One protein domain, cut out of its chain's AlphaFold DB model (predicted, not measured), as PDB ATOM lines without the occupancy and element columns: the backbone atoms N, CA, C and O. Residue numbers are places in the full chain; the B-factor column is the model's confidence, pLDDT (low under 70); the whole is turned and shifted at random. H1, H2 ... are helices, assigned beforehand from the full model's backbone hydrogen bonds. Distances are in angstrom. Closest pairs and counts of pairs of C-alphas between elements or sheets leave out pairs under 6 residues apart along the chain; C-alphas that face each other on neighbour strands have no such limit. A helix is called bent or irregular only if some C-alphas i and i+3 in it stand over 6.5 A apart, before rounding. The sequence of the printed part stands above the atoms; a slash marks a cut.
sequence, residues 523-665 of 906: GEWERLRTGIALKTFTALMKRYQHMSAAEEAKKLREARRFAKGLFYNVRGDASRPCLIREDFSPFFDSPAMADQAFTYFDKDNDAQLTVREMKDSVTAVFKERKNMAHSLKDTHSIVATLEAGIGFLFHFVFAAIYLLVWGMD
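What this domain is: This is residues 523 to 665 of the 906 residues of the protein "Mechanosensitive ion channel-domain-containing protein" of Scenedesmus sp. NREL 46B-D3 (UniProt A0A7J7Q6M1). One very long helix, H6, makes the long axis, with five shorter helices gathered beside its first part as a loose head and residues 634 to 655 and 657 to 663 sticking out as a free arm. H3 crosses H6 near its beginning, H2 packs on residues 625 to 633 of H6, and H4 and H5 pair near the end where H6 begins. The printed part has 143 residues with six named helices, H1 to H6 in order, and no named strand: all helix. It is extended, a rod spanning 91 by 37 by 28 A, with a radius of gyration of the C-alphas of 24.7 A.

Where its parts are: H1 is residues 523 to 532, beginning at C-alpha 523 (185.059, 128.849, 132.627). H2 is residues 537 to 544, and H3 is residues 549 to 570, 31.1 A long. H4 is residues 581 to 587, only just irregular: C-alphas 583 and 586 are 6.8 A apart. H5 is residues 591 to 601. H6 is residues 613 to 662, 71.7 A long, ending at C-alpha 662 (231.925, 176.619, 111.678).

How they stand to each other: H1 is close to H3 but not clearly touching, with closest C-alphas Leu 528 and Phe 562 at 7.0 A. H2 touches H6 at a steep tilt of 63 degrees, closest at C-alphas Met 541 and Ala 629, 5.2 A. H3 touches residues 614 to 622 of H6 at a steep tilt of 53 degrees, opposite ways, closest at C-alphas Ala 563 and Lys 615, 5.0 A. H4 touches H5, closest at C-alphas Ser 585 and Ala 594, 5.5 A. H5 and H6 only just touch, with 3 pairs of C-alphas within 8 A, closest at Phe 601 and Ser 617, 5.9 A. Every O i to N i+4 pair is within hydrogen-bond range in H1, H2 and H5; H3 has 17 of 18, H6 44 of 46 and H4 1 of 3, beside 3 of 4 O i to N i+3 pairs.

The domain as a whole: The C-alphas farthest apart, Ser 575 and Asp 665, are 91.1 A apart. The printed part has no cut, and the link from H5 to H6, 11 residues, is long. Mean pLDDT of the printed part is 79.6, with residues 523 to 541 and 545 under 70.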
ATOM      1  N   GLY A 523     184.755 127.601 133.337       55.06
ATOM      2  CA  GLY A 523     185.059 128.849 132.627       55.06
ATOM      3  C   GLY A 523     185.190 130.093 133.520       55.06
ATOM      4  O   GLY A 523     185.761 131.087 133.084       55.06
ATOM      5  N   GLU A 524     184.686 130.078 134.756       59.09
ATOM      6  CA  GLU A 524     184.930 131.121 135.766       59.09
ATOM      7  C   GLU A 524     186.270 130.893 136.470       59.09
ATOM      8  O   GLU A 524     187.030 131.849 136.617       59.09
ATOM      9  N   TRP A 525     186.603 129.636 136.793       60.59
ATOM     10  CA  TRP A 525     187.941 129.244 137.247       60.59
ATOM     11  C   TRP A 525     189.023 129.684 136.255       60.59
ATOM     12  O   TRP A 525     189.921 130.430 136.640       60.59
ATOM     13  N   GLU A 526     188.914 129.342 134.966       61.22
ATOM     14  CA  GLU A 526     189.936 129.734 133.981       61.22
ATOM     15  C   GLU A 526     189.962 131.254 133.726       61.22
ATOM     16  O   GLU A 526     191.029 131.822 133.489       61.22
ATOM     17  N   ARG A 527     188.829 131.965 133.857       60.28
ATOM     18  CA  ARG A 527     188.791 133.445 133.834       60.28
ATOM     19  C   ARG A 527     189.479 134.086 135.041       60.28
ATOM     20  O   ARG A 527     189.981 135.201 134.914       60.28
ATOM     21  N   LEU A 528     189.503 133.418 136.193       60.88
ATOM     22  CA  LEU A 528     190.218 133.877 137.385       60.88
ATOM     23  C   LEU A 528     191.696 133.471 137.332       60.88
ATOM     24  O   LEU A 528     192.550 134.304 137.620       60.88
ATOM     25  N   ARG A 529     192.021 132.278 136.821       61.69
ATOM     26  CA  ARG A 529     193.399 131.820 136.583       61.69
ATOM     27  C   ARG A 529     194.115 132.677 135.531       61.69
ATOM     28  O   ARG A 529     195.207 133.165 135.785       61.69
ATOM     29  N   THR A 530     193.459 133.005 134.412       58.97
ATOM     30  CA  THR A 530     193.915 134.042 133.446       58.97
ATOM     31  C   THR A 530     193.672 135.486 133.932       58.97
ATOM     32  O   THR A 530     194.177 136.465 133.367       58.97
ATOM     33  N   GLY A 531     192.910 135.643 135.014       56.22
ATOM     34  CA  GLY A 531     192.809 136.870 135.801       56.22
ATOM     35  C   GLY A 531     194.092 137.164 136.578       56.22
ATOM     36  O   GLY A 531     194.526 138.315 136.630       56.22
ATOM     37  N   ILE A 532     194.696 136.107 137.120       56.25
ATOM     38  CA  ILE A 532     195.903 136.122 137.942       56.25
ATOM     39  C   ILE A 532     197.161 136.027 137.071       56.25
ATOM     40  O   ILE A 532     198.065 136.817 137.288       56.25
ATOM     41  N   ALA A 533     197.199 135.169 136.046       53.34
ATOM     42  CA  ALA A 533     198.381 134.957 135.204       53.34
ATOM     43  C   ALA A 533     198.841 136.224 134.439       53.34
ATOM     44  O   ALA A 533     198.200 136.658 133.471       53.34
ATOM     45  N   LEU A 534     199.984 136.794 134.827       57.66
ATOM     46  CA  LEU A 534     200.608 137.981 134.240       57.66
ATOM     47  C   LEU A 534     201.704 137.590 133.245       57.66
ATOM     48  O   LEU A 534     202.888 137.535 133.557       57.66
ATOM     49  N   LYS A 535     201.312 137.389 131.981       53.66
ATOM     50  CA  LYS A 535     202.240 136.956 130.918       53.66
ATOM     51  C   LYS A 535     203.395 137.933 130.636       53.66
ATOM     52  O   LYS A 535     204.405 137.494 130.098       53.66
ATOM     53  N   THR A 536     203.238 139.231 130.928       57.34
ATOM     54  CA  THR A 536     204.283 140.266 130.794       57.34
ATOM     55  C   THR A 536     204.057 141.455 131.737       57.34
ATOM     56  O   THR A 536     202.923 141.801 132.076       57.34
ATOM     57  N   PHE A 537     205.143 142.164 132.063       58.88
ATOM     58  CA  PHE A 537     205.157 143.465 132.749       58.88
ATOM     59  C   PHE A 537     204.215 144.504 132.103       58.88
ATOM     60  O   PHE A 537     203.444 145.184 132.779       58.88
ATOM     61  N   THR A 538     204.207 144.593 130.771       60.91
ATOM     62  CA  THR A 538     203.348 145.532 130.030       60.91
ATOM     63  C   THR A 538     201.861 145.187 130.168       60.91
ATOM     64  O   THR A 538     201.015 146.084 130.178       60.91
ATOM     65  N   ALA A 539     201.526 143.899 130.322       64.75
ATOM     66  CA  ALA A 539     200.163 143.457 130.606       64.75
ATOM     67  C   ALA A 539     199.730 143.773 132.050       64.75
ATOM     68  O   ALA A 539     198.558 144.080 132.252       64.75
ATOM     69  N   LEU A 540     200.650 143.769 133.028       67.31
ATOM     70  CA  LEU A 540     200.387 144.297 134.374       67.31
ATOM     71  C   LEU A 540     200.039 145.791 134.295       67.31
ATOM     72  O   LEU A 540     198.926 146.171 134.650       67.31
ATOM     73  N   MET A 541     200.946 146.620 133.764       69.06
ATOM     74  CA  MET A 541     200.751 148.074 133.633       69.06
ATOM     75  C   MET A 541     199.387 148.399 132.999       69.06
ATOM     76  O   MET A 541     198.524 148.997 133.643       69.06
ATOM     77  N   LYS A 542     199.125 147.883 131.790       73.06
ATOM     78  CA  LYS A 542     197.880 148.137 131.042       73.06
ATOM     79  C   LYS A 542     196.601 147.679 131.768       73.06
ATOM     80  O   LYS A 542     195.527 148.195 131.467       73.06
ATOM     81  N   ARG A 543     196.685 146.721 132.701       72.50
ATOM     82  CA  ARG A 543     195.532 146.152 133.428       72.50
ATOM     83  C   ARG A 543     195.161 146.917 134.704       72.50
ATOM     84  O   ARG A 543     194.008 146.832 135.118       72.50
ATOM     85  N   TYR A 544     196.100 147.649 135.310       74.94
ATOM     86  CA  TYR A 544     195.890 148.338 136.595       74.94
ATOM     87  C   TYR A 544     195.986 149.874 136.511       74.94
ATOM     88  O   TYR A 544     195.322 150.557 137.286       74.94
ATOM     89  N   GLN A 545     196.715 150.427 135.533       68.19
ATOM     90  CA  GLN A 545     197.044 151.860 135.387       68.19
ATOM     91  C   GLN A 545     195.853 152.846 135.350       68.19
ATOM     92  O   GLN A 545     196.050 154.039 135.595       68.19
ATOM     93  N   HIS A 546     194.643 152.372 135.036       71.69
ATOM     94  CA  HIS A 546     193.425 153.185 134.883       71.69
ATOM     95  C   HIS A 546     192.227 152.670 135.706       71.69
ATOM     96  O   HIS A 546     191.097 153.070 135.448       71.69
ATOM     97  N   MET A 547     192.446 151.775 136.677       76.56
ATOM     98  CA  MET A 547     191.356 151.162 137.443       76.56
ATOM     99  C   MET A 547     190.680 152.178 138.376       76.56
ATOM    100  O   MET A 547     191.327 152.743 139.259       76.56
ATOM    101  N   SER A 548     189.374 152.390 138.211       81.56
ATOM    102  CA  SER A 548     188.584 153.216 139.132       81.56
ATOM    103  C   SER A 548     188.361 152.513 140.477       81.56
ATOM    104  O   SER A 548     188.363 151.283 140.563       81.56
ATOM    105  N   ALA A 549     188.087 153.278 141.541       81.06
ATOM    106  CA  ALA A 549     187.816 152.721 142.873       81.06
ATOM    107  C   ALA A 549     186.614 151.746 142.894       81.06
ATOM    108  O   ALA A 549     186.590 150.793 143.676       81.06
ATOM    109  N   ALA A 550     185.632 151.937 142.005       83.50
ATOM    110  CA  ALA A 550     184.493 151.031 141.851       83.50
ATOM    111  C   ALA A 550     184.890 149.695 141.192       83.50
ATOM    112  O   ALA A 550     184.442 148.626 141.619       83.50
ATOM    113  N   GLU A 551     185.760 149.731 140.180       84.88
ATOM    114  CA  GLU A 551     186.307 148.530 139.539       84.88
ATOM    115  C   GLU A 551     187.265 147.777 140.463       84.88
ATOM    116  O   GLU A 551     187.217 146.551 140.519       84.88
ATOM    117  N   GLU A 552     188.072 148.493 141.245       83.44
ATOM    118  CA  GLU A 552     188.912 147.929 142.302       83.44
ATOM    119  C   GLU A 552     188.067 147.212 143.360       83.44
ATOM    120  O   GLU A 552     188.308 146.040 143.652       83.44
ATOM    121  N   ALA A 553     187.010 147.854 143.871       84.19
ATOM    122  CA  ALA A 553     186.082 147.223 144.808       84.19
ATOM    123  C   ALA A 553     185.410 145.972 144.209       84.19
ATOM    124  O   ALA A 553     185.209 144.978 144.914       84.19
ATOM    125  N   LYS A 554     185.099 145.976 142.905       85.06
ATOM    126  CA  LYS A 554     184.602 144.794 142.184       85.06
ATOM    127  C   LYS A 554     185.667 143.696 142.086       85.06
ATOM    128  O   LYS A 554     185.372 142.544 142.401       85.06
ATOM    129  N   LYS A 555     186.906 144.029 141.717       82.38
ATOM    130  CA  LYS A 555     188.008 143.063 141.585       82.38
ATOM    131  C   LYS A 555     188.437 142.462 142.922       82.38
ATOM    132  O   LYS A 555     188.672 141.262 142.982       82.38
ATOM    133  N   LEU A 556     188.417 143.233 144.007       83.62
ATOM    134  CA  LEU A 556     188.630 142.723 145.365       83.62
ATOM    135  C   LEU A 556     187.523 141.745 145.800       83.62
ATOM    136  O   LEU A 556     187.814 140.748 146.460       83.62
ATOM    137  N   ARG A 557     186.260 141.963 145.398       83.00
ATOM    138  CA  ARG A 557     185.167 140.988 145.618       83.00
ATOM    139  C   ARG A 557     185.378 139.704 144.806       83.00
ATOM    140  O   ARG A 557     185.183 138.616 145.342       83.00
ATOM    141  N   GLU A 558     185.805 139.819 143.547       81.69
ATOM    142  CA  GLU A 558     186.157 138.669 142.699       81.69
ATOM    143  C   GLU A 558     187.340 137.874 143.291       81.69
ATOM    144  O   GLU A 558     187.244 136.654 143.423       81.69
ATOM    145  N   ALA A 559     188.396 138.550 143.757       82.94
ATOM    146  CA  ALA A 559     189.560 137.939 144.405       82.94
ATOM    147  C   ALA A 559     189.206 137.221 145.724       82.94
ATOM    148  O   ALA A 559     189.621 136.085 145.935       82.94
ATOM    149  N   ARG A 560     188.361 137.818 146.582       84.88
ATOM    150  CA  ARG A 560     187.845 137.154 147.800       84.88
ATOM    151  C   ARG A 560     187.009 135.910 147.488       84.88
ATOM    152  O   ARG A 560     187.020 134.958 148.268       84.88
ATOM    153  N   ARG A 561     186.281 135.903 146.363       80.50
ATOM    154  CA  ARG A 561     185.529 134.725 145.906       80.50
ATOM    155  C   ARG A 561     186.469 133.634 145.388       80.50
ATOM    156  O   ARG A 561     186.268 132.477 145.742       80.50
ATOM    157  N   PHE A 562     187.497 134.000 144.619       80.88
ATOM    158  CA  PHE A 562     188.554 133.079 144.186       80.88
ATOM    159  C   PHE A 562     189.259 132.433 145.382       80.88
ATOM    160  O   PHE A 562     189.319 131.216 145.447       80.88
ATOM    161  N   ALA A 563     189.679 133.219 146.377       84.81
ATOM    162  CA  ALA A 563     190.321 132.709 147.588       84.81
ATOM    163  C   ALA A 563     189.461 131.689 148.358       84.81
ATOM    164  O   ALA A 563     189.979 130.681 148.829       84.81
ATOM    165  N   LYS A 564     188.136 131.909 148.451       84.44
ATOM    166  CA  LYS A 564     187.221 130.921 149.051       84.44
ATOM    167  C   LYS A 564     187.151 129.626 148.224       84.44
ATOM    168  O   LYS A 564     187.065 128.560 148.817       84.44
ATOM    169  N   GLY A 565     187.195 129.705 146.892       78.44
ATOM    170  CA  GLY A 565     187.271 128.521 146.026       78.44
ATOM    171  C   GLY A 565     188.610 127.786 146.148       78.44
ATOM    172  O   GLY A 565     188.629 126.565 146.260       78.44
ATOM    173  N   LEU A 566     189.715 128.536 146.195       82.88
ATOM    174  CA  LEU A 566     191.078 128.021 146.343       82.88
ATOM    175  C   LEU A 566     191.235 127.219 147.639       82.88
ATOM    176  O   LEU A 566     191.715 126.092 147.597       82.88
ATOM    177  N   PHE A 567     190.727 127.751 148.756       85.19
ATOM    178  CA  PHE A 567     190.714 127.069 150.051       85.19
ATOM    179  C   PHE A 567     190.135 125.646 149.959       85.19
ATOM    180  O   PHE A 567     190.779 124.684 150.367       85.19
ATOM    181  N   TYR A 568     188.938 125.488 149.378       82.06
ATOM    182  CA  TYR A 568     188.292 124.173 149.266       82.06
ATOM    183  C   TYR A 568     188.894 123.264 148.184       82.06
ATOM    184  O   TYR A 568     188.639 122.066 148.225       82.06
ATOM    185  N   ASN A 569     189.673 123.802 147.238       82.50
ATOM    186  CA  ASN A 569     190.413 123.008 146.251       82.50
ATOM    187  C   ASN A 569     191.697 122.401 146.843       82.50
ATOM    188  O   ASN A 569     192.042 121.263 146.536       82.50
ATOM    189  N   VAL A 570     192.387 123.154 147.708       82.62
ATOM    190  CA  VAL A 570     193.585 122.685 148.423       82.62
ATOM    191  C   VAL A 570     193.213 121.715 149.547       82.62
ATOM    192  O   VAL A 570     193.913 120.726 149.757       82.62
ATOM    193  N   ARG A 571     192.093 121.967 150.247       81.94
ATOM    194  CA  ARG A 571     191.697 121.226 151.453       81.94
ATOM    195  C   ARG A 571     191.613 119.723 151.230       81.94
ATOM    196  O   ARG A 571     190.765 119.235 150.482       81.94
ATOM    197  N   GLY A 572     192.466 118.990 151.941       70.00
ATOM    198  CA  GLY A 572     192.656 117.574 151.682       70.00
ATOM    199  C   GLY A 572     191.651 116.635 152.336       70.00
ATOM    200  O   GLY A 572     191.517 115.500 151.870       70.00
ATOM    201  N   ASP A 573     190.961 117.118 153.367       73.62
ATOM    202  CA  ASP A 573     189.963 116.415 154.170       73.62
ATOM    203  C   ASP A 573     188.743 117.331 154.379       73.62
ATOM    204  O   ASP A 573     188.876 118.494 154.770       73.62
ATOM    205  N   ALA A 574     187.540 116.826 154.104       70.56
ATOM    206  CA  ALA A 574     186.315 117.613 154.200       70.56
ATOM    207  C   ALA A 574     185.913 117.974 155.646       70.56
ATOM    208  O   ALA A 574     185.166 118.943 155.829       70.56
ATOM    209  N   SER A 575     186.407 117.232 156.642       71.50
ATOM    210  CA  SER A 575     186.086 117.406 158.065       71.50
ATOM    211  C   SER A 575     186.799 118.596 158.717       71.50
ATOM    212  O   SER A 575     186.224 119.255 159.583       71.50
ATOM    213  N   ARG A 576     188.027 118.920 158.286       77.06
ATOM    214  CA  ARG A 576     188.872 119.935 158.941       77.06
ATOM    215  C   ARG A 576     188.461 121.372 158.576       77.06
ATOM    216  O   ARG A 576     188.209 121.640 157.398       77.06
ATOM    217  N   PRO A 577     188.413 122.326 159.525       79.69
ATOM    218  CA  PRO A 577     188.078 123.725 159.238       79.69
ATOM    219  C   PRO A 577     189.265 124.549 158.698       79.69
ATOM    220  O   PRO A 577     189.038 125.594 158.089       79.69
ATOM    221  N   CYS A 578     190.496 124.074 158.901       84.38
ATOM    222  CA  CYS A 578     191.772 124.685 158.514       84.38
ATOM    223  C   CYS A 578     192.531 123.831 157.473       84.38
ATOM    224  O   CYS A 578     192.169 122.682 157.194       84.38
ATOM    225  N   LEU A 579     193.575 124.418 156.885       85.19
ATOM    226  CA  LEU A 579     194.567 123.779 156.018       85.19
ATOM    227  C   LEU A 579     195.882 123.605 156.782       85.19
ATOM    228  O   LEU A 579     196.273 124.481 157.549       85.19
ATOM    229  N   ILE A 580     196.589 122.511 156.508       88.12
ATOM    230  CA  ILE A 580     197.895 122.186 157.103       88.12
ATOM    231  C   ILE A 580     198.962 122.012 156.013       88.12
ATOM    232  O   ILE A 580     198.632 121.845 154.835       88.12
ATOM    233  N   ARG A 581     200.240 122.027 156.406       85.88
ATOM    234  CA  ARG A 581     201.422 121.864 155.534       85.88
ATOM    235  C   ARG A 581     201.290 120.686 154.554       85.88
ATOM    236  O   ARG A 581     201.603 120.808 153.370       85.88
ATOM    237  N   GLU A 582     200.760 119.559 155.015       84.62
ATOM    238  CA  GLU A 582     200.573 118.337 154.231       84.62
ATOM    239  C   GLU A 582     199.569 118.512 153.080       84.62
ATOM    240  O   GLU A 582     199.727 117.864 152.046       84.62
ATOM    241  N   ASP A 583     198.577 119.402 153.203       85.44
ATOM    242  CA  ASP A 583     197.605 119.677 152.132       85.44
ATOM    243  C   ASP A 583     198.227 120.465 150.965       85.44
ATOM    244  O   ASP A 583     197.720 120.398 149.844       85.44
ATOM    245  N   PHE A 584     199.351 121.157 151.191       87.38
ATOM    246  CA  PHE A 584     200.115 121.859 150.154       87.38
ATOM    247  C   PHE A 584     201.060 120.923 149.393       87.38
ATOM    248  O   PHE A 584     201.284 121.118 148.197       87.38
ATOM    249  N   SER A 585     201.571 119.879 150.056       85.19
ATOM    250  CA  SER A 585     202.536 118.928 149.482       85.19
ATOM    251  C   SER A 585     202.165 118.319 148.112       85.19
ATOM    252  O   SER A 585     203.071 118.178 147.294       85.19
ATOM    253  N   PRO A 586     200.890 118.024 147.761       85.06
ATOM    254  CA  PRO A 586     200.563 117.432 146.462       85.06
ATOM    255  C   PRO A 586     200.683 118.420 145.293       85.06
ATOM    256  O   PRO A 586     200.660 117.998 144.141       85.06
ATOM    257  N   PHE A 587     200.765 119.728 145.558       83.75
ATOM    258  CA  PHE A 587     200.752 120.771 144.528       83.75
ATOM    259  C   PHE A 587     202.151 121.224 144.079       83.75
ATOM    260  O   PHE A 587     202.242 122.032 143.155       83.75
ATOM    261  N   PHE A 588     203.234 120.730 144.693       86.25
ATOM    262  CA  PHE A 588     204.603 121.172 144.401       86.25
ATOM    263  C   PHE A 588     205.589 120.000 144.316       86.25
ATOM    264  O   PHE A 588     205.676 119.188 145.228       86.25
ATOM    265  N   ASP A 589     206.417 119.978 143.267       82.81
ATOM    266  CA  ASP A 589     207.479 118.978 143.043       82.81
ATOM    267  C   ASP A 589     208.544 118.896 144.160       82.81
ATOM    268  O   ASP A 589     209.355 117.973 144.166       82.81
ATOM    269  N   SER A 590     208.613 119.887 145.057       88.00
ATOM    270  CA  SER A 590     209.619 119.975 146.120       88.00
ATOM    271  C   SER A 590     208.968 120.376 147.445       88.00
ATOM    272  O   SER A 590     208.264 121.393 147.469       88.00
ATOM    273  N   PRO A 591     209.231 119.653 148.554       85.75
ATOM    274  CA  PRO A 591     208.644 119.963 149.856       85.75
ATOM    275  C   PRO A 591     209.032 121.367 150.332       85.75
ATOM    276  O   PRO A 591     208.170 122.110 150.781       85.75
ATOM    277  N   ALA A 592     210.275 121.801 150.089       87.25
ATOM    278  CA  ALA A 592     210.735 123.140 150.458       87.25
ATOM    279  C   ALA A 592     209.945 124.273 149.766       87.25
ATOM    280  O   ALA A 592     209.801 125.351 150.336       87.25
ATOM    281  N   MET A 593     209.398 124.044 148.561       84.44
ATOM    282  CA  MET A 593     208.496 125.011 147.916       84.44
ATOM    283  C   MET A 593     207.076 124.957 148.493       84.44
ATOM    284  O   MET A 593     206.424 125.997 148.558       84.44
ATOM    285  N   ALA A 594     206.603 123.785 148.931       86.75
ATOM    286  CA  ALA A 594     205.329 123.663 149.640       86.75
ATOM    287  C   ALA A 594     205.383 124.360 151.012       86.75
ATOM    288  O   ALA A 594     204.451 125.083 151.354       86.75
ATOM    289  N   ASP A 595     206.495 124.223 151.740       87.19
ATOM    290  CA  ASP A 595     206.754 124.916 153.006       87.19
ATOM    291  C   ASP A 595     206.786 126.438 152.830       87.19
ATOM    292  O   ASP A 595     206.066 127.156 153.521       87.19
ATOM    293  N   GLN A 596     207.558 126.938 151.857       87.12
ATOM    294  CA  GLN A 596     207.607 128.370 151.531       87.12
ATOM    295  C   GLN A 596     206.240 128.919 151.106       87.12
ATOM    296  O   GLN A 596     205.877 130.027 151.495       87.12
ATOM    297  N   ALA A 597     205.466 128.152 150.331       88.38
ATOM    298  CA  ALA A 597     204.110 128.531 149.962       88.38
ATOM    299  C   ALA A 597     203.184 128.570 151.188       88.38
ATOM    300  O   ALA A 597     202.418 129.519 151.327       88.38
ATOM    301  N   PHE A 598     203.266 127.587 152.090       89.69
ATOM    302  CA  PHE A 598     202.460 127.541 153.311       89.69
ATOM    303  C   PHE A 598     202.761 128.740 154.226       89.69
ATOM    304  O   PHE A 598     201.852 129.514 154.520       89.69
ATOM    305  N   THR A 599     204.036 128.978 154.557       86.50
ATOM    306  CA  THR A 599     204.517 130.127 155.356       86.50
ATOM    307  C   THR A 599     204.311 131.490 154.669       86.50
ATOM    308  O   THR A 599     204.465 132.531 155.300       86.50
ATOM    309  N   TYR A 600     203.943 131.531 153.383       86.69
ATOM    310  CA  TYR A 600     203.489 132.768 152.736       86.69
ATOM    311  C   TYR A 600     201.992 133.064 152.970       86.69
ATOM    312  O   TYR A 600     201.576 134.227 152.936       86.69
ATOM    313  N   PHE A 601     201.160 132.035 153.162       87.31
ATOM    314  CA  PHE A 601     199.723 132.213 153.389       87.31
ATOM    315  C   PHE A 601     199.358 132.270 154.871       87.31
ATOM    316  O   PHE A 601     198.509 133.095 155.218       87.31
ATOM    317  N   ASP A 602     199.995 131.435 155.695       85.44
ATOM    318  CA  ASP A 602     200.019 131.527 157.157       85.44
ATOM    319  C   ASP A 602     200.744 132.826 157.560       85.44
ATOM    320  O   ASP A 602     201.844 133.103 157.077       85.44
ATOM    321  N   LYS A 603     200.095 133.666 158.371       75.06
ATOM    322  CA  LYS A 603     200.636 134.962 158.828       75.06
ATOM    323  C   LYS A 603     200.889 134.993 160.327       75.06
ATOM    324  O   LYS A 603     201.788 135.694 160.781       75.06
ATOM    325  N   ASP A 604     200.039 134.288 161.057       77.06
ATOM    326  CA  ASP A 604     199.990 134.180 162.508       77.06
ATOM    327  C   ASP A 604     201.087 133.217 163.012       77.06
ATOM    328  O   ASP A 604     201.536 133.344 164.148       77.06
ATOM    329  N   ASN A 605     201.581 132.336 162.126       77.06
ATOM    330  CA  ASN A 605     202.519 131.232 162.362       77.06
ATOM    331  C   ASN A 605     201.946 130.148 163.294       77.06
ATOM    332  O   ASN A 605     202.694 129.448 163.978       77.06
ATOM    333  N   ASP A 606     200.617 129.990 163.298       82.06
ATOM    334  CA  ASP A 606     199.886 128.998 164.099       82.06
ATOM    335  C   ASP A 606     199.832 127.599 163.449       82.06
ATOM    336  O   ASP A 606     199.304 126.649 164.032       82.06
ATOM    337  N   ALA A 607     200.387 127.471 162.237       83.44
ATOM    338  CA  ALA A 607     200.376 126.282 161.392       83.44
ATOM    339  C   ALA A 607     198.978 125.787 160.946       83.44
ATOM    340  O   ALA A 607     198.852 124.646 160.488       83.44
ATOM    341  N   GLN A 608     197.937 126.629 161.013       85.75
ATOM    342  CA  GLN A 608     196.542 126.278 160.709       85.75
ATOM    343  C   GLN A 608     195.840 127.290 159.790       85.75
ATOM    344  O   GLN A 608     194.805 127.867 160.125       85.75
ATOM    345  N   LEU A 609     196.327 127.419 158.555       87.19
ATOM    346  CA  LEU A 609     195.783 128.343 157.559       87.19
ATOM    347  C   LEU A 609     194.247 128.234 157.404       87.19
ATOM    348  O   LEU A 609     193.702 127.222 156.949       87.19
ATOM    349  N   THR A 610     193.538 129.312 157.725       87.88
ATOM    350  CA  THR A 610     192.078 129.420 157.711       87.88
ATOM    351  C   THR A 610     191.538 130.051 156.419       87.88
ATOM    352  O   THR A 610     192.240 130.586 155.553       87.88
ATOM    353  N   VAL A 611     190.207 130.048 156.284       85.38
ATOM    354  CA  VAL A 611     189.509 130.744 155.192       85.38
ATOM    355  C   VAL A 611     189.644 132.276 155.292       85.38
ATOM    356  O   VAL A 611     189.173 132.969 154.385       85.38
ATOM    357  N   ARG A 612     190.181 132.857 156.375       84.94
ATOM    358  CA  ARG A 612     190.407 134.307 156.505       84.94
ATOM    359  C   ARG A 612     191.754 134.697 155.902       84.94
ATOM    360  O   ARG A 612     191.733 135.403 154.892       84.94
ATOM    361  N   GLU A 613     192.878 134.193 156.404       86.00
ATOM    362  CA  GLU A 613     194.211 134.535 155.882       86.00
ATOM    363  C   GLU A 613     194.313 134.171 154.399       86.00
ATOM    364  O   GLU A 613     194.780 134.987 153.611       86.00
ATOM    365  N   MET A 614     193.730 133.049 153.950       87.12
ATOM    366  CA  MET A 614     193.666 132.720 152.517       87.12
ATOM    367  C   MET A 614     193.026 133.846 151.669       87.12
ATOM    368  O   MET A 614     193.483 134.126 150.559       87.12
ATOM    369  N   LYS A 615     191.991 134.543 152.169       87.75
ATOM    370  CA  LYS A 615     191.391 135.717 151.491       87.75
ATOM    371  C   LYS A 615     192.259 136.962 151.618       87.75
ATOM    372  O   LYS A 615     192.361 137.733 150.658       87.75
ATOM    373  N   ASP A 616     192.836 137.189 152.787       85.75
ATOM    374  CA  ASP A 616     193.562 138.419 153.085       85.75
ATOM    375  C   ASP A 616     194.965 138.415 152.447       85.75
ATOM    376  O   ASP A 616     195.417 139.453 151.971       85.75
ATOM    377  N   SER A 617     195.588 137.248 152.275       86.31
ATOM    378  CA  SER A 617     196.808 137.030 151.485       86.31
ATOM    379  C   SER A 617     196.535 137.097 149.972       86.31
ATOM    380  O   SER A 617     197.221 137.829 149.264       86.31
ATOM    381  N   VAL A 618     195.465 136.476 149.448       86.88
ATOM    382  CA  VAL A 618     195.079 136.638 148.022       86.88
ATOM    383  C   VAL A 618     194.733 138.094 147.679       86.88
ATOM    384  O   VAL A 618     195.082 138.583 146.601       86.88
ATOM    385  N   THR A 619     194.062 138.822 148.577       85.69
ATOM    386  CA  THR A 619     193.794 140.252 148.352       85.69
ATOM    387  C   THR A 619     195.013 141.139 148.591       85.69
ATOM    388  O   THR A 619     195.111 142.169 147.922       85.69
ATOM    389  N   ALA A 620     195.975 140.739 149.432       83.81
ATOM    390  CA  ALA A 620     197.288 141.379 149.501       83.81
ATOM    391  C   ALA A 620     198.033 141.260 148.161       83.81
ATOM    392  O   ALA A 620     198.402 142.291 147.608       83.81
ATOM    393  N   VAL A 621     198.122 140.064 147.562       84.44
ATOM    394  CA  VAL A 621     198.724 139.869 146.225       84.44
ATOM    395  C   VAL A 621     198.064 140.769 145.168       84.44
ATOM    396  O   VAL A 621     198.750 141.361 144.333       84.44
ATOM    397  N   PHE A 622     196.734 140.928 145.199       82.00
ATOM    398  CA  PHE A 622     196.031 141.835 144.283       82.00
ATOM    399  C   PHE A 622     196.382 143.320 144.515       82.00
ATOM    400  O   PHE A 622     196.639 144.042 143.549       82.00
ATOM    401  N   LYS A 623     196.419 143.778 145.776       82.44
ATOM    402  CA  LYS A 623     196.842 145.146 146.137       82.44
ATOM    403  C   LYS A 623     198.291 145.408 145.721       82.44
ATOM    404  O   LYS A 623     198.562 146.412 145.075       82.44
ATOM    405  N   GLU A 624     199.200 144.491 146.044       80.62
ATOM    406  CA  GLU A 624     200.633 144.565 145.744       80.62
ATOM    407  C   GLU A 624     200.877 144.751 144.240       80.62
ATOM    408  O   GLU A 624     201.621 145.641 143.832       80.62
ATOM    409  N   ARG A 625     200.156 144.002 143.395       80.44
ATOM    410  CA  ARG A 625     200.193 144.147 141.929       80.44
ATOM    411  C   ARG A 625     199.728 145.520 141.450       80.44
ATOM    412  O   ARG A 625     200.359 146.089 140.560       80.44
ATOM    413  N   LYS A 626     198.650 146.064 142.028       82.38
ATOM    414  CA  LYS A 626     198.186 147.427 141.725       82.38
ATOM    415  C   LYS A 626     199.241 148.457 142.142       82.38
ATOM    416  O   LYS A 626     199.622 149.287 141.323       82.38
ATOM    417  N   ASN A 627     199.723 148.385 143.380       82.19
ATOM    418  CA  ASN A 627     200.726 149.291 143.943       82.19
ATOM    419  C   ASN A 627     202.006 149.302 143.094       82.19
ATOM    420  O   ASN A 627     202.429 150.358 142.629       82.19
ATOM    421  N   MET A 628     202.537 148.119 142.772       79.19
ATOM    422  CA  MET A 628     203.659 147.939 141.851       79.19
ATOM    423  C   MET A 628     203.380 148.577 140.480       79.19
ATOM    424  O   MET A 628     204.205 149.340 139.987       79.19
ATOM    425  N   ALA A 629     202.208 148.351 139.872       79.56
ATOM    426  CA  ALA A 629     201.853 148.981 138.595       79.56
ATOM    427  C   ALA A 629     201.817 150.525 138.659       79.56
ATOM    428  O   ALA A 629     202.120 151.181 137.661       79.56
ATOM    429  N   HIS A 630     201.493 151.116 139.816       77.56
ATOM    430  CA  HIS A 630     201.612 152.560 140.040       77.56
ATOM    431  C   HIS A 630     203.078 153.004 140.203       77.56
ATOM    432  O   HIS A 630     203.512 153.869 139.441       77.56
ATOM    433  N   SER A 631     203.868 152.378 141.089       75.75
ATOM    434  CA  SER A 631     205.305 152.683 141.260       75.75
ATOM    435  C   SER A 631     206.085 152.611 139.938       75.75
ATOM    436  O   SER A 631     206.950 153.444 139.665       75.75
ATOM    437  N   LEU A 632     205.768 151.633 139.083       74.69
ATOM    438  CA  LEU A 632     206.409 151.434 137.778       74.69
ATOM    439  C   LEU A 632     206.022 152.508 136.751       74.69
ATOM    440  O   LEU A 632     206.869 152.937 135.964       74.69
ATOM    441  N   LYS A 633     204.771 152.984 136.772       77.56
ATOM    442  CA  LYS A 633     204.313 154.112 135.948       77.56
ATOM    443  C   LYS A 633     205.022 155.407 136.348       77.56
ATOM    444  O   LYS A 633     205.510 156.121 135.473       77.56
ATOM    445  N   ASP A 634     205.100 155.685 137.647       76.38
ATOM    446  CA  ASP A 634     205.768 156.880 138.167       76.38
ATOM    447  C   ASP A 634     207.281 156.821 137.873       76.38
ATOM    448  O   ASP A 634     207.833 157.774 137.319       76.38
ATOM    449  N   THR A 635     207.924 155.656 138.067       75.12
ATOM    450  CA  THR A 635     209.316 155.396 137.634       75.12
ATOM    451  C   THR A 635     209.507 155.709 136.147       75.12
ATOM    452  O   THR A 635     210.434 156.432 135.784       75.12
ATOM    453  N   HIS A 636     208.622 155.225 135.268       75.50
ATOM    454  CA  HIS A 636     208.712 155.502 133.831       75.50
ATOM    455  C   HIS A 636     208.539 156.994 133.507       75.50
ATOM    456  O   HIS A 636     209.200 157.504 132.601       75.50
ATOM    457  N   SER A 637     207.682 157.711 134.239       76.56
ATOM    458  CA  SER A 637     207.518 159.158 134.072       76.56
ATOM    459  C   SER A 637     208.775 159.927 134.487       76.56
ATOM    460  O   SER A 637     209.196 160.835 133.775       76.56
ATOM    461  N   ILE A 638     209.409 159.550 135.601       74.69
ATOM    462  CA  ILE A 638     210.634 160.201 136.085       74.69
ATOM    463  C   ILE A 638     211.822 159.875 135.168       74.69
ATOM    464  O   ILE A 638     212.590 160.774 134.821       74.69
ATOM    465  N   VAL A 639     211.930 158.628 134.687       77.81
ATOM    466  CA  VAL A 639     212.904 158.248 133.653       77.81
ATOM    467  C   VAL A 639     212.709 159.094 132.394       77.81
ATOM    468  O   VAL A 639     213.695 159.635 131.911       77.81
ATOM    469  N   ALA A 640     211.475 159.287 131.902       80.25
ATOM    470  CA  ALA A 640     211.189 160.132 130.733       80.25
ATOM    471  C   ALA A 640     211.693 161.581 130.901       80.25
ATOM    472  O   ALA A 640     212.307 162.136 129.986       80.25
ATOM    473  N   THR A 641     211.505 162.175 132.084       81.12
ATOM    474  CA  THR A 641     212.049 163.503 132.423       81.12
ATOM    475  C   THR A 641     213.583 163.509 132.428       81.12
ATOM    476  O   THR A 641     214.202 164.449 131.927       81.12
ATOM    477  N   LEU A 642     214.215 162.439 132.922       80.62
ATOM    478  CA  LEU A 642     215.670 162.277 132.892       80.62
ATOM    479  C   LEU A 642     216.209 162.093 131.456       80.62
ATOM    480  O   LEU A 642     217.231 162.691 131.123       80.62
ATOM    481  N   GLU A 643     215.505 161.361 130.574       82.69
ATOM    482  CA  GLU A 643     215.857 161.245 129.142       82.69
ATOM    483  C   GLU A 643     215.887 162.628 128.455       82.69
ATOM    484  O   GLU A 643     216.699 162.877 127.555       82.69
ATOM    485  N   ALA A 644     214.997 163.538 128.868       85.19
ATOM    486  CA  ALA A 644     214.941 164.905 128.364       85.19
ATOM    487  C   ALA A 644     216.110 165.758 128.889       85.19
ATOM    488  O   ALA A 644     216.814 166.367 128.083       85.19
ATOM    489  N   GLY A 645     216.368 165.743 130.203       85.56
ATOM    490  CA  GLY A 645     217.461 166.502 130.831       85.56
ATOM    491  C   GLY A 645     218.853 166.081 130.345       85.56
ATOM    492  O   GLY A 645     219.648 166.924 129.928       85.56
ATOM    493  N   ILE A 646     219.122 164.770 130.290       86.44
ATOM    494  CA  ILE A 646     220.353 164.215 129.697       86.44
ATOM    495  C   ILE A 646     220.452 164.601 128.216       86.44
ATOM    496  O   ILE A 646     221.523 164.956 127.726       86.44
ATOM    497  N   GLY A 647     219.326 164.584 127.496       87.00
ATOM    498  CA  GLY A 647     219.271 165.006 126.103       87.00
ATOM    499  C   GLY A 647     219.664 166.461 125.876       87.00
ATOM    500  O   GLY A 647     220.432 166.727 124.951       87.00
ATOM    501  N   PHE A 648     219.170 167.369 126.719       87.50
ATOM    502  CA  PHE A 648     219.544 168.781 126.705       87.50
ATOM    503  C   PHE A 648     221.044 168.952 126.970       87.50
ATOM    504  O   PHE A 648     221.721 169.594 126.172       87.50
ATOM    505  N   LEU A 649     221.585 168.297 128.006       85.75
ATOM    506  CA  LEU A 649     223.013 168.358 128.339       85.75
ATOM    507  C   LEU A 649     223.910 167.895 127.176       85.75
ATOM    508  O   LEU A 649     224.860 168.592 126.825       85.75
ATOM    509  N   PHE A 650     223.587 166.768 126.527       88.62
ATOM    510  CA  PHE A 650     224.337 166.312 125.350       88.62
ATOM    511  C   PHE A 650     224.280 167.320 124.196       88.62
ATOM    512  O   PHE A 650     225.313 167.620 123.603       88.62
ATOM    513  N   HIS A 651     223.106 167.871 123.883       89.00
ATOM    514  CA  HIS A 651     222.974 168.838 122.786       89.00
ATOM    515  C   HIS A 651     223.655 170.177 123.106       89.00
ATOM    516  O   HIS A 651     224.204 170.797 122.203       89.00
ATOM    517  N   PHE A 652     223.685 170.584 124.376       86.00
ATOM    518  CA  PHE A 652     224.387 171.772 124.861       86.00
ATOM    519  C   PHE A 652     225.913 171.639 124.726       86.00
ATOM    520  O   PHE A 652     226.558 172.531 124.183       86.00
ATOM    521  N   VAL A 653     226.490 170.497 125.123       86.12
ATOM    522  CA  VAL A 653     227.928 170.222 124.928       86.12
ATOM    523  C   VAL A 653     228.275 170.140 123.437       86.12
ATOM    524  O   VAL A 653     229.242 170.755 122.992       86.12
ATOM    525  N   PHE A 654     227.463 169.443 122.637       89.06
ATOM    526  CA  PHE A 654     227.687 169.349 121.193       89.06
ATOM    527  C   PHE A 654     227.482 170.682 120.453       89.06
ATOM    528  O   PHE A 654     228.126 170.892 119.429       89.06
ATOM    529  N   ALA A 655     226.680 171.616 120.978       86.00
ATOM    530  CA  ALA A 655     226.537 172.954 120.399       86.00
ATOM    531  C   ALA A 655     227.867 173.722 120.362       86.00
ATOM    532  O   ALA A 655     228.177 174.343 119.346       86.00
ATOM    533  N   ALA A 656     228.696 173.610 121.406       82.75
ATOM    534  CA  ALA A 656     230.044 174.181 121.401       82.75
ATOM    535  C   ALA A 656     230.925 173.568 120.293       82.75
ATOM    536  O   ALA A 656     231.663 174.288 119.623       82.75
ATOM    537  N   ILE A 657     230.790 172.260 120.038       87.12
ATOM    538  CA  ILE A 657     231.502 171.560 118.955       87.12
ATOM    539  C   ILE A 657     230.999 172.022 117.575       87.12
ATOM    540  O   ILE A 657     231.803 172.194 116.662       87.12
ATOM    541  N   TYR A 658     229.698 172.291 117.399       89.06
ATOM    542  CA  TYR A 658     229.185 172.833 116.132       89.06
ATOM    543  C   TYR A 658     229.780 174.217 115.825       89.06
ATOM    544  O   TYR A 658     230.246 174.440 114.711       89.06
ATOM    545  N   LEU A 659     229.823 175.131 116.806       86.31
ATOM    546  CA  LEU A 659     230.433 176.465 116.641       86.31
ATOM    547  C   LEU A 659     231.915 176.363 116.225       86.31
ATOM    548  O   LEU A 659     232.374 177.105 115.353       86.31
ATOM    549  N   LEU A 660     232.625 175.380 116.790       85.44
ATOM    550  CA  LEU A 660     234.005 175.024 116.449       85.44
ATOM    551  C   LEU A 660     234.138 174.613 114.969       85.44
ATOM    552  O   LEU A 660     234.979 175.153 114.254       85.44
ATOM    553  N   VAL A 661     233.262 173.727 114.476       88.00
ATOM    554  CA  VAL A 661     233.234 173.281 113.065       88.00
ATOM    555  C   VAL A 661     232.952 174.436 112.097       88.00
ATOM    556  O   VAL A 661     233.517 174.479 111.002       88.00
ATOM    557  N   TRP A 662     232.134 175.416 112.491       87.50
ATOM    558  CA  TRP A 662     231.925 176.619 111.678       87.50
ATOM    559  C   TRP A 662     233.170 177.512 111.581       87.50
ATOM    560  O   TRP A 662     233.311 178.229 110.587       87.50
ATOM    561  N   GLY A 663     234.118 177.392 112.512       82.62
ATOM    562  CA  GLY A 663     235.317 178.230 112.601       82.62
ATOM    563  C   GLY A 663     235.106 179.490 113.441       82.62
ATOM    564  O   GLY A 663     235.833 180.465 113.270       82.62
ATOM    565  N   MET A 664     234.104 179.497 114.326       82.25
ATOM    566  CA  MET A 664     233.946 180.571 115.303       82.25
ATOM    567  C   MET A 664     235.016 180.443 116.389       82.25
ATOM    568  O   MET A 664     235.296 179.348 116.873       82.25
ATOM    569  N   ASP A 665     235.601 181.575 116.781       80.31
ATOM    570  CA  ASP A 665     236.621 181.631 117.827       80.31
ATOM    571  C   ASP A 665     236.033 181.174 119.169       80.31
ATOM    572  O   ASP A 665     235.287 181.908 119.832       80.31
TER     573      ASP A 665